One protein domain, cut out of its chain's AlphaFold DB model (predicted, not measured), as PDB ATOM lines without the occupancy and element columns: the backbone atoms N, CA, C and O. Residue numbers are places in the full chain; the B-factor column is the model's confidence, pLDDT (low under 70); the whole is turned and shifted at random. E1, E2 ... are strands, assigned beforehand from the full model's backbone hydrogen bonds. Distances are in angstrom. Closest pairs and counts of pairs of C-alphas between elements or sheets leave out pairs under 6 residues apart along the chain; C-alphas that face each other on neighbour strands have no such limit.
ATOM      1  N   PHE A 536     -29.620  -6.738 -50.792       94.44
ATOM      2  CA  PHE A 536     -30.412  -5.980 -49.827       94.44
ATOM      3  C   PHE A 536     -29.560  -4.895 -49.169       94.44
ATOM      4  O   PHE A 536     -28.347  -5.052 -49.006       94.44
ATOM      5  N   LYS A 537     -30.218  -3.810 -48.762       93.19
ATOM      6  CA  LYS A 537     -29.646  -2.691 -48.010       93.19
ATOM      7  C   LYS A 537     -30.152  -2.711 -46.573       93.19
ATOM      8  O   LYS A 537     -31.342  -2.919 -46.346       93.19
ATOM      9  N   VAL A 538     -29.263  -2.492 -45.611       94.50
ATOM     10  CA  VAL A 538     -29.588  -2.512 -44.174       94.50
ATOM     11  C   VAL A 538     -30.195  -1.178 -43.727       94.50
ATOM     12  O   VAL A 538     -29.670  -0.115 -44.065       94.50
ATOM     13  N   LEU A 539     -31.295  -1.230 -42.969       88.75
ATOM     14  CA  LEU A 539     -32.054  -0.054 -42.513       88.75
ATOM     15  C   LEU A 539     -31.769   0.337 -41.054       88.75
ATOM     16  O   LEU A 539     -31.811   1.520 -40.723       88.75
ATOM     17  N   GLU A 540     -31.477  -0.635 -40.191       90.44
ATOM     18  CA  GLU A 540     -31.216  -0.425 -38.760       90.44
ATOM     19  C   GLU A 540     -29.716  -0.234 -38.473       90.44
ATOM     20  O   GLU A 540     -28.871  -0.622 -39.278       90.44
ATOM     21  N   ASP A 541     -29.375   0.384 -37.335       88.44
ATOM     22  CA  ASP A 541     -27.990   0.764 -36.991       88.44
ATOM     23  C   ASP A 541     -27.043  -0.452 -36.939       88.44
ATOM     24  O   ASP A 541     -25.926  -0.406 -37.463       88.44
ATOM     25  N   ILE A 542     -27.536  -1.551 -36.361       90.19
ATOM     26  CA  ILE A 542     -26.865  -2.843 -36.198       90.19
ATOM     27  C   ILE A 542     -27.900  -3.935 -36.493       90.19
ATOM     28  O   ILE A 542     -28.900  -4.021 -35.785       90.19
ATOM     29  N   VAL A 543     -27.655  -4.800 -37.484       96.50
ATOM     30  CA  VAL A 543     -28.516  -5.970 -37.760       96.50
ATOM     31  C   VAL A 543     -27.745  -7.264 -37.544       96.50
ATOM     32  O   VAL A 543     -26.693  -7.476 -38.145       96.50
ATOM     33  N   THR A 544     -28.272  -8.141 -36.692       97.31
ATOM     34  CA  THR A 544     -27.621  -9.401 -36.308       97.31
ATOM     35  C   THR A 544     -27.610 -10.428 -37.438       97.31
ATOM     36  O   THR A 544     -28.631 -10.694 -38.074       97.31
ATOM     37  N   ILE A 545     -26.447 -11.053 -37.627       97.81
ATOM     38  CA  ILE A 545     -26.250 -12.265 -38.419       97.81
ATOM     39  C   ILE A 545     -26.331 -13.454 -37.464       97.81
ATOM     40  O   ILE A 545     -25.561 -13.531 -36.501       97.81
ATOM     41  N   TYR A 546     -27.223 -14.398 -37.747       96.94
ATOM     42  CA  TYR A 546     -27.358 -15.639 -36.988       96.94
ATOM     43  C   TYR A 546     -26.781 -16.833 -37.754       96.94
ATOM     44  O   TYR A 546     -26.920 -16.912 -38.973       96.94
ATOM     45  N   ASP A 547     -26.186 -17.792 -37.049       94.44
ATOM     46  CA  ASP A 547     -26.027 -19.169 -37.535       94.44
ATOM     47  C   ASP A 547     -27.171 -20.039 -36.985       94.44
ATOM     48  O   ASP A 547     -27.725 -19.748 -35.929       94.44
ATOM     49  N   ASN A 548     -27.521 -21.102 -37.710       91.31
ATOM     50  CA  ASN A 548     -28.528 -22.099 -37.338       91.31
ATOM     51  C   ASN A 548     -27.973 -23.542 -37.395       91.31
ATOM     52  O   ASN A 548     -28.734 -24.506 -37.366       91.31
ATOM     53  N   SER A 549     -26.649 -23.720 -37.510       88.19
ATOM     54  CA  SER A 549     -26.000 -25.039 -37.622       88.19
ATOM     55  C   SER A 549     -26.249 -25.974 -36.428       88.19
ATOM     56  O   SER A 549     -26.208 -27.192 -36.586       88.19
ATOM     57  N   SER A 550     -26.564 -25.417 -35.256       85.88
ATOM     58  CA  SER A 550     -26.945 -26.135 -34.033       85.88
ATOM     59  C   SER A 550     -28.440 -26.476 -33.937       85.88
ATOM     60  O   SER A 550     -28.851 -27.117 -32.972       85.88
ATOM     61  N   GLY A 551     -29.270 -26.031 -34.889       84.31
ATOM     62  CA  GLY A 551     -30.733 -26.074 -34.777       84.31
ATOM     63  C   GLY A 551     -31.319 -24.990 -33.861       84.31
ATOM     64  O   GLY A 551     -32.459 -25.102 -33.416       84.31
ATOM     65  N   SER A 552     -30.548 -23.951 -33.537       87.00
ATOM     66  CA  SER A 552     -31.007 -22.747 -32.837       87.00
ATOM     67  C   SER A 552     -30.260 -21.523 -33.362       87.00
ATOM     68  O   SER A 552     -29.091 -21.624 -33.728       87.00
ATOM     69  N   LEU A 553     -30.922 -20.362 -33.385       87.69
ATOM     70  CA  LEU A 553     -30.339 -19.122 -33.899       87.69
ATOM     71  C   LEU A 553     -29.312 -18.541 -32.913       87.69
ATOM     72  O   LEU A 553     -29.680 -18.000 -31.871       87.69
ATOM     73  N   VAL A 554     -28.027 -18.621 -33.260       94.44
ATOM     74  CA  VAL A 554     -26.904 -18.092 -32.465       94.44
ATOM     75  C   VAL A 554     -26.344 -16.824 -33.127       94.44
ATOM     76  O   VAL A 554     -26.003 -16.890 -34.307       94.44
ATOM     77  N   PRO A 555     -26.218 -15.677 -32.428       96.19
ATOM     78  CA  PRO A 555     -25.597 -14.465 -32.976       96.19
ATOM     79  C   PRO A 555     -24.101 -14.648 -33.280       96.19
ATOM     80  O   PRO A 555     -23.293 -14.779 -32.361       96.19
ATOM     81  N   VAL A 556     -23.706 -14.578 -34.556       96.56
ATOM     82  CA  VAL A 556     -22.307 -14.774 -35.009       96.56
ATOM     83  C   VAL A 556     -21.641 -13.501 -35.551       96.56
ATOM     84  O   VAL A 556     -20.428 -13.460 -35.766       96.56
ATOM     85  N   GLY A 557     -22.403 -12.430 -35.761       96.88
ATOM     86  CA  GLY A 557     -21.871 -11.150 -36.220       96.88
ATOM     87  C   GLY A 557     -22.963 -10.120 -36.478       96.88
ATOM     88  O   GLY A 557     -24.131 -10.357 -36.169       96.88
ATOM     89  N   TYR A 558     -22.584  -8.991 -37.076       97.06
ATOM     90  CA  TYR A 558     -23.498  -7.886 -37.374       97.06
ATOM     91  C   TYR A 558     -23.214  -7.239 -38.734       97.06
ATOM     92  O   TYR A 558     -22.066  -7.169 -39.179       97.06
ATOM     93  N   LEU A 559     -24.268  -6.719 -39.359       97.38
ATOM     94  CA  LEU A 559     -24.233  -5.820 -40.512       97.38
ATOM     95  C   LEU A 559     -24.505  -4.375 -40.068       97.38
ATOM     96  O   LEU A 559     -25.152  -4.148 -39.043       97.38
ATOM     97  N   THR A 560     -24.034  -3.405 -40.850       94.12
ATOM     98  CA  THR A 560     -24.093  -1.969 -40.524       94.12
ATOM     99  C   THR A 560     -25.097  -1.238 -41.417       94.12
ATOM    100  O   THR A 560     -25.204  -1.534 -42.607       94.12
ATOM    101  N   LYS A 561     -25.806  -0.248 -40.868       93.25
ATOM    102  CA  LYS A 561     -26.777   0.598 -41.588       93.25
ATOM    103  C   LYS A 561     -26.274   1.163 -42.911       93.25
ATOM    104  O   LYS A 561     -25.118   1.556 -43.045       93.25
ATOM    105  N   GLY A 562     -27.173   1.247 -43.888       90.31
ATOM    106  CA  GLY A 562     -26.923   1.838 -45.203       90.31
ATOM    107  C   GLY A 562     -26.022   1.009 -46.122       90.31
ATOM    108  O   GLY A 562     -26.038   1.241 -47.331       90.31
ATOM    109  N   GLN A 563     -25.287   0.030 -45.588       93.88
ATOM    110  CA  GLN A 563     -24.501  -0.920 -46.366       93.88
ATOM    111  C   GLN A 563     -25.409  -1.882 -47.135       93.88
ATOM    112  O   GLN A 563     -26.510  -2.227 -46.697       93.88
ATOM    113  N   VAL A 564     -24.907  -2.324 -48.286       95.19
ATOM    114  CA  VAL A 564     -25.578  -3.263 -49.190       95.19
ATOM    115  C   VAL A 564     -24.771  -4.559 -49.250       95.19
ATOM    116  O   VAL A 564     -23.537  -4.519 -49.204       95.19
ATOM    117  N   TYR A 565     -25.450  -5.705 -49.329       96.38
ATOM    118  CA  TYR A 565     -24.823  -7.030 -49.317       96.38
ATOM    119  C   TYR A 565     -25.480  -7.978 -50.333       96.38
ATOM    120  O   TYR A 565     -26.698  -7.909 -50.528       96.38
ATOM    121  N   PRO A 566     -24.707  -8.886 -50.961       96.06
ATOM    122  CA  PRO A 566     -25.244 -10.009 -51.722       96.06
ATOM    123  C   PRO A 566     -26.127 -10.946 -50.883       96.06
ATOM    124  O   PRO A 566     -25.778 -11.351 -49.773       96.06
ATOM    125  N   ARG A 567     -27.258 -11.346 -51.465       94.06
ATOM    126  CA  ARG A 567     -28.192 -12.363 -50.967       94.06
ATOM    127  C   ARG A 567     -27.952 -13.681 -51.701       94.06
ATOM    128  O   ARG A 567     -27.785 -13.690 -52.917       94.06
ATOM    129  N   VAL A 568     -27.973 -14.797 -50.972       92.81
ATOM    130  CA  VAL A 568     -27.878 -16.149 -51.553       92.81
ATOM    131  C   VAL A 568     -29.266 -16.710 -51.856       92.81
ATOM    132  O   VAL A 568     -29.501 -17.185 -52.964       92.81
ATOM    133  N   SER A 569     -30.182 -16.682 -50.884       90.44
ATOM    134  CA  SER A 569     -31.524 -17.272 -51.014       90.44
ATOM    135  C   SER A 569     -32.510 -16.735 -49.959       90.44
ATOM    136  O   SER A 569     -32.161 -15.870 -49.147       90.44
ATOM    137  N   ASP A 570     -33.744 -17.249 -49.973       87.62
ATOM    138  CA  ASP A 570     -34.732 -17.069 -48.905       87.62
ATOM    139  C   ASP A 570     -34.678 -18.199 -47.875       87.62
ATOM    140  O   ASP A 570     -34.630 -19.375 -48.230       87.62
ATOM    141  N   PHE A 571     -34.838 -17.841 -46.602       86.94
ATOM    142  CA  PHE A 571     -35.160 -18.773 -45.527       86.94
ATOM    143  C   PHE A 571     -36.356 -18.233 -44.727       86.94
ATOM    144  O   PHE A 571     -36.211 -17.654 -43.652       86.94
ATOM    145  N   GLY A 572     -37.558 -18.347 -45.305       86.88
ATOM    146  CA  GLY A 572     -38.768 -17.718 -44.762       86.88
ATOM    147  C   GLY A 572     -38.618 -16.194 -44.699       86.88
ATOM    148  O   GLY A 572     -38.301 -15.560 -45.707       86.88
ATOM    149  N   ASP A 573     -38.785 -15.622 -43.509       90.44
ATOM    150  CA  ASP A 573     -38.617 -14.187 -43.235       90.44
ATOM    151  C   ASP A 573     -37.146 -13.745 -43.051       90.44
ATOM    152  O   ASP A 573     -36.866 -12.586 -42.740       90.44
ATOM    153  N   TRP A 574     -36.187 -14.645 -43.293       93.81
ATOM    154  CA  TRP A 574     -34.750 -14.366 -43.259       93.81
ATOM    155  C   TRP A 574     -34.144 -14.365 -44.669       93.81
ATOM    156  O   TRP A 574     -34.505 -15.175 -45.528       93.81
ATOM    157  N   HIS A 575     -33.174 -13.483 -44.901       94.88
ATOM    158  CA  HIS A 575     -32.194 -13.623 -45.979       94.88
ATOM    159  C   HIS A 575     -31.170 -14.680 -45.590       94.88
ATOM    160  O   HIS A 575     -30.639 -14.628 -44.480       94.88
ATOM    161  N   GLN A 576     -30.826 -15.575 -46.513       95.38
ATOM    162  CA  GLN A 576     -29.615 -16.380 -46.393       95.38
ATOM    163  C   GLN A 576     -28.447 -15.643 -47.065       95.38
ATOM    164  O   GLN A 576     -28.552 -15.228 -48.223       95.38
ATOM    165  N   ILE A 577     -27.328 -15.504 -46.355       95.88
ATOM    166  CA  ILE A 577     -26.087 -14.873 -46.833       95.88
ATOM    167  C   ILE A 577     -24.890 -15.811 -46.654       95.88
ATOM    168  O   ILE A 577     -24.925 -16.722 -45.828       95.88
ATOM    169  N   LYS A 578     -23.803 -15.597 -47.401       93.00
ATOM    170  CA  LYS A 578     -22.537 -16.321 -47.189       93.00
ATOM    171  C   LYS A 578     -21.859 -15.828 -45.905       93.00
ATOM    172  O   LYS A 578     -21.738 -14.627 -45.710       93.00
ATOM    173  N   PHE A 579     -21.370 -16.726 -45.052       91.62
ATOM    174  CA  PHE A 579     -20.624 -16.361 -43.842       91.62
ATOM    175  C   PHE A 579     -19.436 -17.315 -43.655       91.62
ATOM    176  O   PHE A 579     -19.562 -18.426 -43.134       91.62
ATOM    177  N   GLY A 580     -18.269 -16.909 -44.160       86.62
ATOM    178  CA  GLY A 580     -17.062 -17.732 -44.221       86.62
ATOM    179  C   GLY A 580     -17.256 -18.943 -45.137       86.62
ATOM    180  O   GLY A 580     -17.393 -18.791 -46.352       86.62
ATOM    181  N   ASN A 581     -17.280 -20.138 -44.536       87.69
ATOM    182  CA  ASN A 581     -17.552 -21.420 -45.205       87.69
ATOM    183  C   ASN A 581     -18.967 -21.977 -44.913       87.69
ATOM    184  O   ASN A 581     -19.268 -23.098 -45.321       87.69
ATOM    185  N   ARG A 582     -19.829 -21.229 -44.209       91.19
ATOM    186  CA  ARG A 582     -21.237 -21.579 -43.926       91.19
ATOM    187  C   ARG A 582     -22.182 -20.487 -44.446       91.19
ATOM    188  O   ARG A 582     -21.750 -19.547 -45.117       91.19
ATOM    189  N   TYR A 583     -23.466 -20.603 -44.119       93.31
ATOM    190  CA  TYR A 583     -24.446 -19.535 -44.313       93.31
ATOM    191  C   TYR A 583     -24.737 -18.806 -43.000       93.31
ATOM    192  O   TYR A 583     -24.684 -19.410 -41.931       93.31
ATOM    193  N   GLY A 584     -25.051 -17.518 -43.100       95.50
ATOM    194  CA  GLY A 584     -25.662 -16.720 -42.040       95.50
ATOM    195  C   GLY A 584     -27.090 -16.317 -42.416       95.50
ATOM    196  O   GLY A 584     -27.448 -16.323 -43.597       95.50
ATOM    197  N   TYR A 585     -27.888 -15.952 -41.418       96.69
ATOM    198  CA  TYR A 585     -29.294 -15.572 -41.554       96.69
ATOM    199  C   TYR A 585     -29.524 -14.156 -41.016       96.69
ATOM    200  O   TYR A 585     -29.061 -13.826 -39.924       96.69
ATOM    201  N   VAL A 586     -30.222 -13.321 -41.790       97.19
ATOM    202  CA  VAL A 586     -30.437 -11.884 -41.515       97.19
ATOM    203  C   VAL A 586     -31.918 -11.540 -41.672       97.19
ATOM    204  O   VAL A 586     -32.538 -11.944 -42.654       97.19
ATOM    205  N   TRP A 587     -32.506 -10.825 -40.712       94.81
ATOM    206  CA  TRP A 587     -33.954 -10.569 -40.678       94.81
ATOM    207  C   TRP A 587     -34.402  -9.611 -41.789       94.81
ATOM    208  O   TRP A 587     -33.869  -8.506 -41.905       94.81
ATOM    209  N   LYS A 588     -35.404  -9.995 -42.593       92.00
ATOM    210  CA  LYS A 588     -35.825  -9.200 -43.762       92.00
ATOM    211  C   LYS A 588     -36.378  -7.826 -43.408       92.00
ATOM    212  O   LYS A 588     -36.093  -6.878 -44.134       92.00
ATOM    213  N   ALA A 589     -37.142  -7.694 -42.321       88.69
ATOM    214  CA  ALA A 589     -37.806  -6.428 -41.992       88.69
ATOM    215  C   ALA A 589     -36.822  -5.298 -41.625       88.69
ATOM    216  O   ALA A 589     -37.159  -4.129 -41.778       88.69
ATOM    217  N   ALA A 590     -35.592  -5.641 -41.225       90.88
ATOM    218  CA  ALA A 590     -34.512  -4.690 -40.953       90.88
ATOM    219  C   ALA A 590     -33.761  -4.238 -42.233       90.88
ATOM    220  O   ALA A 590     -32.671  -3.657 -42.166       90.88
ATOM    221  N   THR A 591     -34.299  -4.553 -43.419       92.06
ATOM    222  CA  THR A 591     -33.644  -4.377 -44.724       92.06
ATOM    223  C   THR A 591     -34.634  -3.956 -45.817       92.06
ATOM    224  O   THR A 591     -35.840  -4.138 -45.678       92.06
ATOM    225  N   THR A 592     -34.127  -3.439 -46.938       88.62
ATOM    226  CA  THR A 592     -34.908  -3.190 -48.164       88.62
ATOM    227  C   THR A 592     -34.201  -3.741 -49.405       88.62
ATOM    228  O   THR A 592     -33.009  -4.057 -49.355       88.62
ATOM    229  N   VAL A 593     -34.934  -3.886 -50.512       88.12
ATOM    230  CA  VAL A 593     -34.407  -4.345 -51.808       88.12
ATOM    231  C   VAL A 593     -33.374  -3.349 -52.339       88.12
ATOM    232  O   VAL A 593     -33.601  -2.141 -52.303       88.12
ATOM    233  N   ASP A 594     -32.263  -3.852 -52.878       88.81
ATOM    234  CA  ASP A 594     -31.244  -3.042 -53.555       88.81
ATOM    235  C   ASP A 594     -30.843  -3.686 -54.899       88.81
ATOM    236  O   ASP A 594     -31.117  -4.862 -55.152       88.81
ATOM    237  N   ASN A 595     -30.206  -2.920 -55.784       86.00
ATOM    238  CA  ASN A 595     -29.714  -3.389 -57.085       86.00
ATOM    239  C   ASN A 595     -28.209  -3.722 -57.089       86.00
ATOM    240  O   ASN A 595     -27.725  -4.284 -58.069       86.00
ATOM    241  N   GLY A 596     -27.488  -3.421 -56.004       87.62
ATOM    242  CA  GLY A 596     -26.067  -3.729 -55.822       87.62
ATOM    243  C   GLY A 596     -25.106  -2.701 -56.424       87.62
ATOM    244  O   GLY A 596     -23.901  -2.821 -56.214       87.62
ATOM    245  N   ASN A 597     -25.596  -1.663 -57.116       86.12
ATOM    246  CA  ASN A 597     -24.757  -0.688 -57.833       86.12
ATOM    247  C   ASN A 597     -23.808   0.118 -56.919       86.12
ATOM    248  O   ASN A 597     -22.850   0.715 -57.407       86.12
ATOM    249  N   SER A 598     -24.064   0.158 -55.608       85.06
ATOM    250  CA  SER A 598     -23.194   0.805 -54.617       85.06
ATOM    251  C   SER A 598     -22.040  -0.079 -54.121       85.06
ATOM    252  O   SER A 598     -21.095   0.445 -53.526       85.06
ATOM    253  N   ILE A 599     -22.090  -1.399 -54.336       89.81
ATOM    254  CA  ILE A 599     -21.078  -2.333 -53.830       89.81
ATOM    255  C   ILE A 599     -19.852  -2.295 -54.744       89.81
ATOM    256  O   ILE A 599     -19.912  -2.696 -55.906       89.81
ATOM    257  N   LYS A 600     -18.707  -1.866 -54.200       89.94
ATOM    258  CA  LYS A 600     -17.420  -1.888 -54.918       89.94
ATOM    259  C   LYS A 600     -16.557  -3.105 -54.564       89.94
ATOM    260  O   LYS A 600     -15.875  -3.632 -55.436       89.94
ATOM    261  N   ASN A 601     -16.627  -3.583 -53.321       94.56
ATOM    262  CA  ASN A 601     -15.861  -4.725 -52.807       94.56
ATOM    263  C   ASN A 601     -16.606  -6.074 -52.911       94.56
ATOM    264  O   ASN A 601     -16.459  -6.920 -52.036       94.56
ATOM    265  N   GLU A 602     -17.426  -6.299 -53.935       95.38
ATOM    266  CA  GLU A 602     -18.104  -7.589 -54.142       95.38
ATOM    267  C   GLU A 602     -17.088  -8.723 -54.394       95.38
ATOM    268  O   GLU A 602     -16.171  -8.563 -55.207       95.38
ATOM    269  N   ASN A 603     -17.239  -9.887 -53.748       94.25
ATOM    270  CA  ASN A 603     -16.370 -11.028 -54.039       94.25
ATOM    271  C   ASN A 603     -16.778 -11.720 -55.350       94.25
ATOM    272  O   ASN A 603     -17.675 -12.560 -55.382       94.25
ATOM    273  N   ARG A 604     -16.047 -11.419 -56.427       90.88
ATOM    274  CA  ARG A 604     -16.276 -11.965 -57.776       90.88
ATOM    275  C   ARG A 604     -15.499 -13.248 -58.100       90.88
ATOM    276  O   ARG A 604     -15.385 -13.599 -59.270       90.88
ATOM    277  N   GLY A 605     -14.980 -13.955 -57.093       88.56
ATOM    278  CA  GLY A 605     -14.380 -15.286 -57.278       88.56
ATOM    279  C   GLY A 605     -13.117 -15.586 -56.470       88.56
ATOM    280  O   GLY A 605     -12.505 -16.628 -56.697       88.56
ATOM    281  N   LEU A 606     -12.712 -14.724 -55.531       92.50
ATOM    282  CA  LEU A 606     -11.638 -15.055 -54.594       92.50
ATOM    283  C   LEU A 606     -12.099 -16.192 -53.675       92.50
ATOM    284  O   LEU A 606     -13.134 -16.104 -53.007       92.50
ATOM    285  N   LEU A 607     -11.326 -17.275 -53.677       92.06
ATOM    286  CA  LEU A 607     -11.587 -18.467 -52.881       92.06
ATOM    287  C   LEU A 607     -10.965 -18.330 -51.489       92.06
ATOM    288  O   LEU A 607      -9.915 -17.713 -51.318       92.06
ATOM    289  N   ASN A 608     -11.599 -18.960 -50.503       91.75
ATOM    290  CA  ASN A 608     -10.997 -19.127 -49.187       91.75
ATOM    291  C   ASN A 608      -9.849 -20.149 -49.279       91.75
ATOM    292  O   ASN A 608      -9.964 -21.165 -49.967       91.75
ATOM    293  N   SER A 609      -8.757 -19.878 -48.571       89.38
ATOM    294  CA  SER A 609      -7.628 -20.791 -48.379       89.38
ATOM    295  C   SER A 609      -8.000 -22.001 -47.507       89.38
ATOM    296  O   SER A 609      -9.092 -22.083 -46.942       89.38
ATOM    297  N   ASP A 610      -7.053 -22.923 -47.324       84.50
ATOM    298  CA  ASP A 610      -7.152 -24.021 -46.354       84.50
ATOM    299  C   ASP A 610      -7.040 -23.558 -44.883       84.50
ATOM    300  O   ASP A 610      -7.096 -24.381 -43.966       84.50
ATOM    301  N   ARG A 611      -6.900 -22.245 -44.636       87.62
ATOM    302  CA  ARG A 611      -6.746 -21.655 -43.302       87.62
ATOM    303  C   ARG A 611      -8.007 -20.971 -42.793       87.62
ATOM    304  O   ARG A 611      -8.832 -20.423 -43.524       87.62
ATOM    305  N   SER A 612      -8.104 -20.956 -41.471       91.50
ATOM    306  CA  SER A 612      -9.118 -20.234 -40.709       91.50
ATOM    307  C   SER A 612      -8.486 -19.609 -39.470       91.50
ATOM    308  O   SER A 612      -7.421 -20.046 -39.031       91.50
ATOM    309  N   PHE A 613      -9.141 -18.606 -38.899       93.06
ATOM    310  CA  PHE A 613      -8.818 -18.066 -37.581       93.06
ATOM    311  C   PHE A 613      -9.992 -18.233 -36.619       93.06
ATOM    312  O   PHE A 613     -11.126 -18.422 -37.056       93.06
ATOM    313  N   THR A 614      -9.720 -18.091 -35.325       93.94
ATOM    314  CA  THR A 614     -10.717 -17.872 -34.272       93.94
ATOM    315  C   THR A 614     -10.576 -16.445 -33.740       93.94
ATOM    316  O   THR A 614      -9.464 -15.997 -33.459       93.94
ATOM    317  N   ALA A 615     -11.681 -15.712 -33.624       95.56
ATOM    318  CA  ALA A 615     -11.693 -14.320 -33.178       95.56
ATOM    319  C   ALA A 615     -11.433 -14.196 -31.661       95.56
ATOM    320  O   ALA A 615     -12.240 -14.661 -30.855       95.56
ATOM    321  N   ASN A 616     -10.339 -13.546 -31.236       93.00
ATOM    322  CA  ASN A 616     -10.000 -13.428 -29.802       93.00
ATOM    323  C   ASN A 616     -10.870 -12.370 -29.082       93.00
ATOM    324  O   ASN A 616     -11.084 -12.428 -27.867       93.00
ATOM    325  N   GLN A 617     -11.407 -11.431 -29.858       95.62
ATOM    326  CA  GLN A 617     -12.378 -10.394 -29.506       95.62
ATOM    327  C   GLN A 617     -13.332 -10.190 -30.694       95.62
ATOM    328  O   GLN A 617     -13.088 -10.755 -31.758       95.62
ATOM    329  N   SER A 618     -14.403  -9.407 -30.547       96.44
ATOM    330  CA  SER A 618     -15.243  -9.062 -31.704       96.44
ATOM    331  C   SER A 618     -14.454  -8.190 -32.688       96.44
ATOM    332  O   SER A 618     -13.748  -7.270 -32.276       96.44
ATOM    333  N   LEU A 619     -14.543  -8.501 -33.980       97.94
ATOM    334  CA  LEU A 619     -13.702  -7.932 -35.034       97.94
ATOM    335  C   LEU A 619     -14.535  -7.046 -35.954       97.94
ATOM    336  O   LEU A 619     -15.418  -7.550 -36.648       97.94
ATOM    337  N   THR A 620     -14.218  -5.756 -36.017       97.56
ATOM    338  CA  THR A 620     -14.728  -4.870 -37.070       97.56
ATOM    339  C   THR A 620     -14.135  -5.273 -38.419       97.56
ATOM    340  O   THR A 620     -12.926  -5.478 -38.534       97.56
ATOM    341  N   VAL A 621     -14.986  -5.375 -39.438       98.06
ATOM    342  CA  VAL A 621     -14.615  -5.709 -40.815       98.06
ATOM    343  C   VAL A 621     -14.638  -4.441 -41.664       98.06
ATOM    344  O   VAL A 621     -15.654  -3.743 -41.720       98.06
ATOM    345  N   TYR A 622     -13.520  -4.151 -42.330       97.62
ATOM    346  CA  TYR A 622     -13.315  -2.914 -43.085       97.62
ATOM    347  C   TYR A 622     -13.291  -3.146 -44.600       97.62
ATOM    348  O   TYR A 622     -12.706  -4.116 -45.082       97.62
ATOM    349  N   ASP A 623     -13.898  -2.230 -45.349       95.69
ATOM    350  CA  ASP A 623     -13.732  -2.049 -46.792       95.69
ATOM    351  C   ASP A 623     -12.589  -1.044 -47.015       95.69
ATOM    352  O   ASP A 623     -12.499  -0.048 -46.299       95.69
ATOM    353  N   ASN A 624     -11.714  -1.296 -47.991       93.44
ATOM    354  CA  ASN A 624     -10.589  -0.418 -48.337       93.44
ATOM    355  C   ASN A 624     -10.675   0.130 -49.776       93.44
ATOM    356  O   ASN A 624      -9.725   0.712 -50.293       93.44
ATOM    357  N   THR A 625     -11.805  -0.051 -50.466       91.19
ATOM    358  CA  THR A 625     -11.932   0.280 -51.901       91.19
ATOM    359  C   THR A 625     -11.918   1.790 -52.181       91.19
ATOM    360  O   THR A 625     -11.757   2.210 -53.325       91.19
ATOM    361  N   GLY A 626     -12.069   2.622 -51.145       83.75
ATOM    362  CA  GLY A 626     -11.867   4.074 -51.204       83.75
ATOM    363  C   GLY A 626     -10.477   4.553 -50.760       83.75
ATOM    364  O   GLY A 626     -10.279   5.757 -50.662       83.75
ATOM    365  N   GLY A 627      -9.542   3.652 -50.429       85.56
ATOM    366  CA  GLY A 627      -8.247   3.997 -49.820       85.56
ATOM    367  C   GLY A 627      -8.317   4.405 -48.340       85.56
ATOM    368  O   GLY A 627      -7.295   4.741 -47.749       85.56
ATOM    369  N   VAL A 628      -9.510   4.363 -47.737       88.69
ATOM    370  CA  VAL A 628      -9.771   4.624 -46.316       88.69
ATOM    371  C   VAL A 628     -10.574   3.455 -45.752       88.69
ATOM    372  O   VAL A 628     -11.609   3.084 -46.314       88.69
ATOM    373  N   LEU A 629     -10.110   2.888 -44.632       91.44
ATOM    374  CA  LEU A 629     -10.743   1.747 -43.969       91.44
ATOM    375  C   LEU A 629     -12.129   2.122 -43.424       91.44
ATOM    376  O   LEU A 629     -12.260   2.758 -42.381       91.44
ATOM    377  N   THR A 630     -13.172   1.691 -44.128       93.88
ATOM    378  CA  THR A 630     -14.573   1.992 -43.809       93.88
ATOM    379  C   THR A 630     -15.237   0.764 -43.179       93.88
ATOM    380  O   THR A 630     -15.290  -0.279 -43.834       93.88
ATOM    381  N   PRO A 631     -15.741   0.826 -41.933       95.25
ATOM    382  CA  PRO A 631     -16.373  -0.324 -41.291       95.25
ATOM    383  C   PRO A 631     -17.695  -0.685 -41.985       95.25
ATOM    384  O   PRO A 631     -18.524   0.184 -42.254       95.25
ATOM    385  N   PHE A 632     -17.901  -1.975 -42.268       95.69
ATOM    386  CA  PHE A 632     -19.127  -2.477 -42.906       95.69
ATOM    387  C   PHE A 632     -19.641  -3.804 -42.318       95.69
ATOM    388  O   PHE A 632     -20.489  -4.467 -42.918       95.69
ATOM    389  N   GLY A 633     -19.150  -4.212 -41.151       96.62
ATOM    390  CA  GLY A 633     -19.665  -5.376 -40.439       96.62
ATOM    391  C   GLY A 633     -18.819  -5.752 -39.233       96.62
ATOM    392  O   GLY A 633     -17.771  -5.154 -38.984       96.62
ATOM    393  N   VAL A 634     -19.280  -6.752 -38.484       97.81
ATOM    394  CA  VAL A 634     -18.595  -7.291 -37.302       97.81
ATOM    395  C   VAL A 634     -18.689  -8.818 -37.284       97.81
ATOM    396  O   VAL A 634     -19.742  -9.378 -37.588       97.81
ATOM    397  N   ILE A 635     -17.607  -9.487 -36.882       98.19
ATOM    398  CA  ILE A 635     -17.570 -10.913 -36.512       98.19
ATOM    399  C   ILE A 635     -17.483 -11.005 -34.982       98.19
ATOM    400  O   ILE A 635     -16.692 -10.282 -34.374       98.19
ATOM    401  N   ASN A 636     -18.271 -11.871 -34.342       97.50
ATOM    402  CA  ASN A 636     -18.284 -11.982 -32.878       97.50
ATOM    403  C   ASN A 636     -17.032 -12.676 -32.309       97.50
ATOM    404  O   ASN A 636     -16.402 -13.512 -32.958       97.50
ATOM    405  N   LYS A 637     -16.680 -12.351 -31.056       96.50
ATOM    406  CA  LYS A 637     -15.651 -13.075 -30.290       96.50
ATOM    407  C   LYS A 637     -15.954 -14.578 -30.249       96.50
ATOM    408  O   LYS A 637     -17.079 -14.974 -29.971       96.50
ATOM    409  N   GLY A 638     -14.925 -15.400 -30.442       93.12
ATOM    410  CA  GLY A 638     -15.006 -16.863 -30.438       93.12
ATOM    411  C   GLY A 638     -15.356 -17.476 -31.795       93.12
ATOM    412  O   GLY A 638     -15.161 -18.675 -31.975       93.12
ATOM    413  N   GLU A 639     -15.805 -16.681 -32.769       94.44
ATOM    414  CA  GLU A 639     -16.175 -17.200 -34.084       94.44
ATOM    415  C   GLU A 639     -14.971 -17.682 -34.888       94.44
ATOM    416  O   GLU A 639     -13.924 -17.028 -34.944       94.44
ATOM    417  N   LYS A 640     -15.155 -18.823 -35.561       92.19
ATOM    418  CA  LYS A 640     -14.173 -19.397 -36.479       92.19
ATOM    419  C   LYS A 640     -14.489 -18.979 -37.913       92.19
ATOM    420  O   LYS A 640     -15.546 -19.322 -38.441       92.19
ATOM    421  N   TYR A 641     -13.562 -18.277 -38.560       94.44
ATOM    422  CA  TYR A 641     -13.763 -17.682 -39.882       94.44
ATOM    423  C   TYR A 641     -12.666 -18.085 -40.876       94.44
ATOM    424  O   TYR A 641     -11.531 -18.348 -40.487       94.44
ATOM    425  N   ALA A 642     -13.004 -18.166 -42.165       93.94
ATOM    426  CA  ALA A 642     -12.083 -18.598 -43.219       93.94
ATOM    427  C   ALA A 642     -11.237 -17.430 -43.762       93.94
ATOM    428  O   ALA A 642     -11.725 -16.306 -43.862       93.94
ATOM    429  N   ILE A 643      -9.983 -17.702 -44.130       94.62
ATOM    430  CA  ILE A 643      -9.019 -16.698 -44.614       94.62
ATOM    431  C   ILE A 643      -8.916 -16.764 -46.138       94.62
ATOM    432  O   ILE A 643      -8.759 -17.859 -46.672       94.62
ATOM    433  N   ILE A 644      -8.916 -15.625 -46.835       94.75
ATOM    434  CA  ILE A 644      -8.497 -15.546 -48.247       94.75
ATOM    435  C   ILE A 644      -6.974 -15.381 -48.319       94.75
ATOM    436  O   ILE A 644      -6.288 -16.227 -48.887       94.75
ATOM    437  N   SER A 645      -6.434 -14.308 -47.729       93.62
ATOM    438  CA  SER A 645      -5.008 -13.964 -47.812       93.62
ATOM    439  C   SER A 645      -4.511 -13.160 -46.599       93.62
ATOM    440  O   SER A 645      -5.305 -12.709 -45.769       93.62
ATOM    441  N   TYR A 646      -3.188 -12.991 -46.502       91.56
ATOM    442  CA  TYR A 646      -2.507 -12.164 -45.498       91.56
ATOM    443  C   TYR A 646      -1.863 -10.948 -46.170       91.56
ATOM    444  O   TYR A 646      -1.250 -11.078 -47.231       91.56
ATOM    445  N   LEU A 647      -1.970  -9.783 -45.535       89.69
ATOM    446  CA  LEU A 647      -1.507  -8.484 -46.026       89.69
ATOM    447  C   LEU A 647      -0.803  -7.736 -44.880       89.69
ATOM    448  O   LEU A 647      -1.329  -6.778 -44.314       89.69
ATOM    449  N   GLY A 648       0.376  -8.231 -44.490       88.75
ATOM    450  CA  GLY A 648       1.053  -7.794 -43.265       88.75
ATOM    451  C   GLY A 648       0.219  -8.148 -42.031       88.75
ATOM    452  O   GLY A 648      -0.240  -9.283 -41.906       88.75
ATOM    453  N   ASP A 649      -0.031  -7.163 -41.167       91.69
ATOM    454  CA  ASP A 649      -0.882  -7.314 -39.977       91.69
ATOM    455  C   ASP A 649      -2.389  -7.417 -40.291       91.69
ATOM    456  O   ASP A 649      -3.197  -7.528 -39.371       91.69
ATOM    457  N   TRP A 650      -2.802  -7.378 -41.561       95.50
ATOM    458  CA  TRP A 650      -4.205  -7.495 -41.970       95.50
ATOM    459  C   TRP A 650      -4.505  -8.846 -42.621       95.50
ATOM    460  O   TRP A 650      -3.701  -9.394 -43.374       95.50
ATOM    461  N   ILE A 651      -5.699  -9.372 -42.361       96.69
ATOM    462  CA  ILE A 651      -6.210 -10.611 -42.956       96.69
ATOM    463  C   ILE A 651      -7.394 -10.264 -43.857       96.69
ATOM    464  O   ILE A 651      -8.332  -9.588 -43.431       96.69
ATOM    465  N   GLN A 652      -7.353 -10.741 -45.099       97.25
ATOM    466  CA  GLN A 652      -8.428 -10.590 -46.077       97.25
ATOM    467  C   GLN A 652      -9.420 -11.754 -45.962       97.25
ATOM    468  O   GLN A 652      -9.015 -12.919 -45.892       97.25
ATOM    469  N   ILE A 653     -10.716 -11.447 -45.983       97.56
ATOM    470  CA  ILE A 653     -11.817 -12.407 -45.830       97.56
ATOM    471  C   ILE A 653     -12.966 -12.130 -46.810       97.56
ATOM    472  O   ILE A 653     -13.154 -11.001 -47.259       97.56
ATOM    473  N   ASP A 654     -13.780 -13.151 -47.086       96.25
ATOM    474  CA  ASP A 654     -15.127 -12.972 -47.640       96.25
ATOM    475  C   ASP A 654     -16.112 -12.774 -46.483       96.25
ATOM    476  O   ASP A 654     -16.465 -13.732 -45.791       96.25
ATOM    477  N   PHE A 655     -16.535 -11.535 -46.252       97.00
ATOM    478  CA  PHE A 655     -17.584 -11.189 -45.303       97.00
ATOM    479  C   PHE A 655     -18.885 -10.889 -46.042       97.00
ATOM    480  O   PHE A 655     -18.997  -9.881 -46.740       97.00
ATOM    481  N   SER A 656     -19.897 -11.740 -45.860       95.06
ATOM    482  CA  SER A 656     -21.237 -11.522 -46.421       95.06
ATOM    483  C   SER A 656     -21.256 -11.355 -47.951       95.06
ATOM    484  O   SER A 656     -22.055 -10.582 -48.468       95.06
ATOM    485  N   GLY A 657     -20.370 -12.043 -48.688       94.12
ATOM    486  CA  GLY A 657     -20.231 -11.919 -50.147       94.12
ATOM    487  C   GLY A 657     -19.377 -10.730 -50.606       94.12
ATOM    488  O   GLY A 657     -19.316 -10.439 -51.802       94.12
ATOM    489  N   ARG A 658     -18.720 -10.022 -49.680       96.31
ATOM    490  CA  ARG A 658     -17.872  -8.850 -49.936       96.31
ATOM    491  C   ARG A 658     -16.462  -9.077 -49.385       96.31
ATOM    492  O   ARG A 658     -16.286  -9.702 -48.344       96.31
ATOM    493  N   ILE A 659     -15.447  -8.554 -50.063       96.88
ATOM    494  CA  ILE A 659     -14.054  -8.596 -49.612       96.88
ATOM    495  C   ILE A 659     -13.865  -7.596 -48.473       96.88
ATOM    496  O   ILE A 659     -14.012  -6.388 -48.664       96.88
ATOM    497  N   GLY A 660     -13.538  -8.108 -47.291       96.81
ATOM    498  CA  GLY A 660     -13.275  -7.319 -46.093       96.81
ATOM    499  C   GLY A 660     -11.902  -7.601 -45.494       96.81
ATOM    500  O   GLY A 660     -11.281  -8.628 -45.780       96.81
ATOM    501  N   TYR A 661     -11.448  -6.690 -44.641       97.56
ATOM    502  CA  TYR A 661     -10.168  -6.766 -43.942       97.56
ATOM    503  C   TYR A 661     -10.383  -6.718 -42.426       97.56
ATOM    504  O   TYR A 661     -11.171  -5.904 -41.939       97.56
ATOM    505  N   ILE A 662      -9.682  -7.584 -41.688       98.00
ATOM    506  CA  ILE A 662      -9.657  -7.613 -40.216       98.00
ATOM    507  C   ILE A 662      -8.215  -7.581 -39.701       98.00
ATOM    508  O   ILE A 662      -7.291  -8.001 -40.399       98.00
ATOM    509  N   TYR A 663      -8.019  -7.082 -38.480       96.12
ATOM    510  CA  TYR A 663      -6.695  -6.964 -37.867       96.12
ATOM    511  C   TYR A 663      -6.206  -8.326 -37.345       96.12
ATOM    512  O   TYR A 663      -6.801  -8.914 -36.440       96.12
ATOM    513  N   GLY A 664      -5.124  -8.841 -37.926       91.88
ATOM    514  CA  GLY A 664      -4.575 -10.177 -37.690       91.88
ATOM    515  C   GLY A 664      -4.117 -10.447 -36.252       91.88
ATOM    516  O   GLY A 664      -4.452 -11.504 -35.721       91.88
ATOM    517  N   PRO A 665      -3.441  -9.516 -35.554       92.31
ATOM    518  CA  PRO A 665      -3.083  -9.703 -34.144       92.31
ATOM    519  C   PRO A 665      -4.280  -9.861 -33.185       92.31
ATOM    520  O   PRO A 665      -4.097 -10.292 -32.047       92.31
ATOM    521  N   ALA A 666      -5.512  -9.568 -33.623       94.38
ATOM    522  CA  ALA A 666      -6.734  -9.802 -32.849       94.38
ATOM    523  C   ALA A 666      -7.328 -11.223 -33.014       94.38
ATOM    524  O   ALA A 666      -8.411 -11.494 -32.483       94.38
ATOM    525  N   VAL A 667      -6.661 -12.138 -33.733       93.38
ATOM    526  CA  VAL A 667      -7.168 -13.496 -34.003       93.38
ATOM    527  C   VAL A 667      -6.125 -14.589 -33.769       93.38
ATOM    528  O   VAL A 667      -4.922 -14.376 -33.901       93.38
ATOM    529  N   THR A 668      -6.589 -15.798 -33.459       89.69
ATOM    530  CA  THR A 668      -5.749 -17.000 -33.372       89.69
ATOM    531  C   THR A 668      -5.865 -17.799 -34.668       89.69
ATOM    532  O   THR A 668      -6.924 -18.349 -34.965       89.69
ATOM    533  N   VAL A 669      -4.791 -17.868 -35.458       88.94
ATOM    534  CA  VAL A 669      -4.753 -18.630 -36.722       88.94
ATOM    535  C   VAL A 669      -4.672 -20.135 -36.444       88.94
ATOM    536  O   VAL A 669      -3.804 -20.598 -35.706       88.94
ATOM    537  N   GLY A 670      -5.565 -20.907 -37.064       84.06
ATOM    538  CA  GLY A 670      -5.598 -22.365 -36.974       84.06
ATOM    539  C   GLY A 670      -4.604 -23.061 -37.912       84.06
ATOM    540  O   GLY A 670      -4.288 -22.572 -38.999       84.06
ATOM    541  N   PHE A 671      -4.155 -24.247 -37.497       84.38
ATOM    542  CA  PHE A 671      -3.267 -25.106 -38.282       84.38
ATOM    543  C   PHE A 671      -3.950 -25.666 -39.537       84.38
ATOM    544  O   PHE A 671      -5.067 -26.184 -39.478       84.38
TER     545      PHE A 671
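AT A GLANCE: This is residues 536 to 671 of the 1014 residues of the protein "N-acetylmuramoyl-L-alanine amidase" of Caldibacillus thermoamylovorans (UniProt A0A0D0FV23). Two similar lobes of strands sit side by side, joined through a shared twisted sheet of four strands, E2, E3, E11 and E10, to which each lobe gives one hairpin. In the first lobe the hairpin E2 E3, the sheet E5 E6 E7 and the small sheet E4 E1 E8 wrap into a loosely closed body; in the second, E10 E11, E13 E14 E15 and E12 E9 E16 do the same. A long link, residues 595 to 611, joins the lobes. The printed part has 136 residues with 16 named strands, E1 to E16 in order along the chain, and no named helix; the class is all strand and the five sheets are antiparallel, the largest in the order E2, E3, E11, E10. The whole is compact, with a radius of gyration of the C-alphas of 14.0 A and spans of 38 by 37 by 26 A.

IN THESE COORDINATES: In the largest sheet E2 is residues 542 to 547, 16.4 A from first to last C-alpha, and E3, the longest strand by residues, is 554 to 560, 18.2 A. E11 is residues 630 to 635, 15.1 A, and E10 is 619 to 623, 13.1 A. In the first lobe E1, residues 536 to 538, begins with C-alpha 536 at (-30.412, -5.980, -49.827). E4 is residues 564 to 566, E5 569 to 571, E6 574 to 579, 14.3 A, E7 582 to 587, 17.1 A, and E8 591 to 594. In the second lobe E9 is residues 612 to 615, E12 640 to 642, E13 645 to 647, E14 650 to 655, 14.3 A, and E15 658 to 663, 16.6 A. E16, residues 667 to 669, ends with C-alpha 669 at (-4.753, -18.630, -36.722).

HOW THE PARTS SIT: The sheet E2, E3, E11, E10 is only just strongly twisted, with C-alphas up to 4.5 A off its best plane; E2 and E10 are its edge strands. In the hairpin E2 and E3, N 545 and O 557 are 2.8 A apart. E3 and E11 are antiparallel at 174 degrees, with N 558 and O 634 at 2.9 A and N 634 and O 558 at 2.9 A. In the hairpin E10 and E11, N 621 and O 633 are 2.8 A apart. E5 E6 E7 form a meander, each strand the antiparallel neighbour of the one before, with N 571 and O 574 at 2.9 A and N 577 and O 584 at 2.9 A. E2 and E7 have 13 pairs of C-alphas within 8 A, the closest those of Tyr 546 and Tyr 585, 5.0 A apart. E4 runs on into E5 across a break of 2 residues, at 96 degrees. In the sheet E4 E1 E8, N 565 and O 536 are 3.0 A apart, and N 537 and O 592 2.9 A. E13 E14 E15 form another meander, with N 647 and O 650 at 2.8 A and N 653 and O 660 at 2.9 A. E10 and E15 have 12 pairs of C-alphas within 8 A, the closest those of Tyr 622 and Tyr 661, 5.0 A apart. E12 runs on into E13 across a break of 2 residues, at 90 degrees. In the sheet E12 E9 E16, N 641 and O 613 are 2.9 A apart, and N 614 and O 668 2.8 A. Between the lobes, the closest C-alphas of E6 and E14 are those of Phe 579 and Phe 655, 6.2 A apart. E5 and E13 are apart, as are E8 and E16.

THE WHOLE: The two C-alphas farthest apart are those of Gly 572 and Gly 648, 41.1 A. The link from E8 to E9, 17 residues, is long; those from E2 to E3 and from E10 to E11 are short, and the others are tight. The printed part has no cut. Its mean pLDDT is 92.7, and no printed residue is under 70.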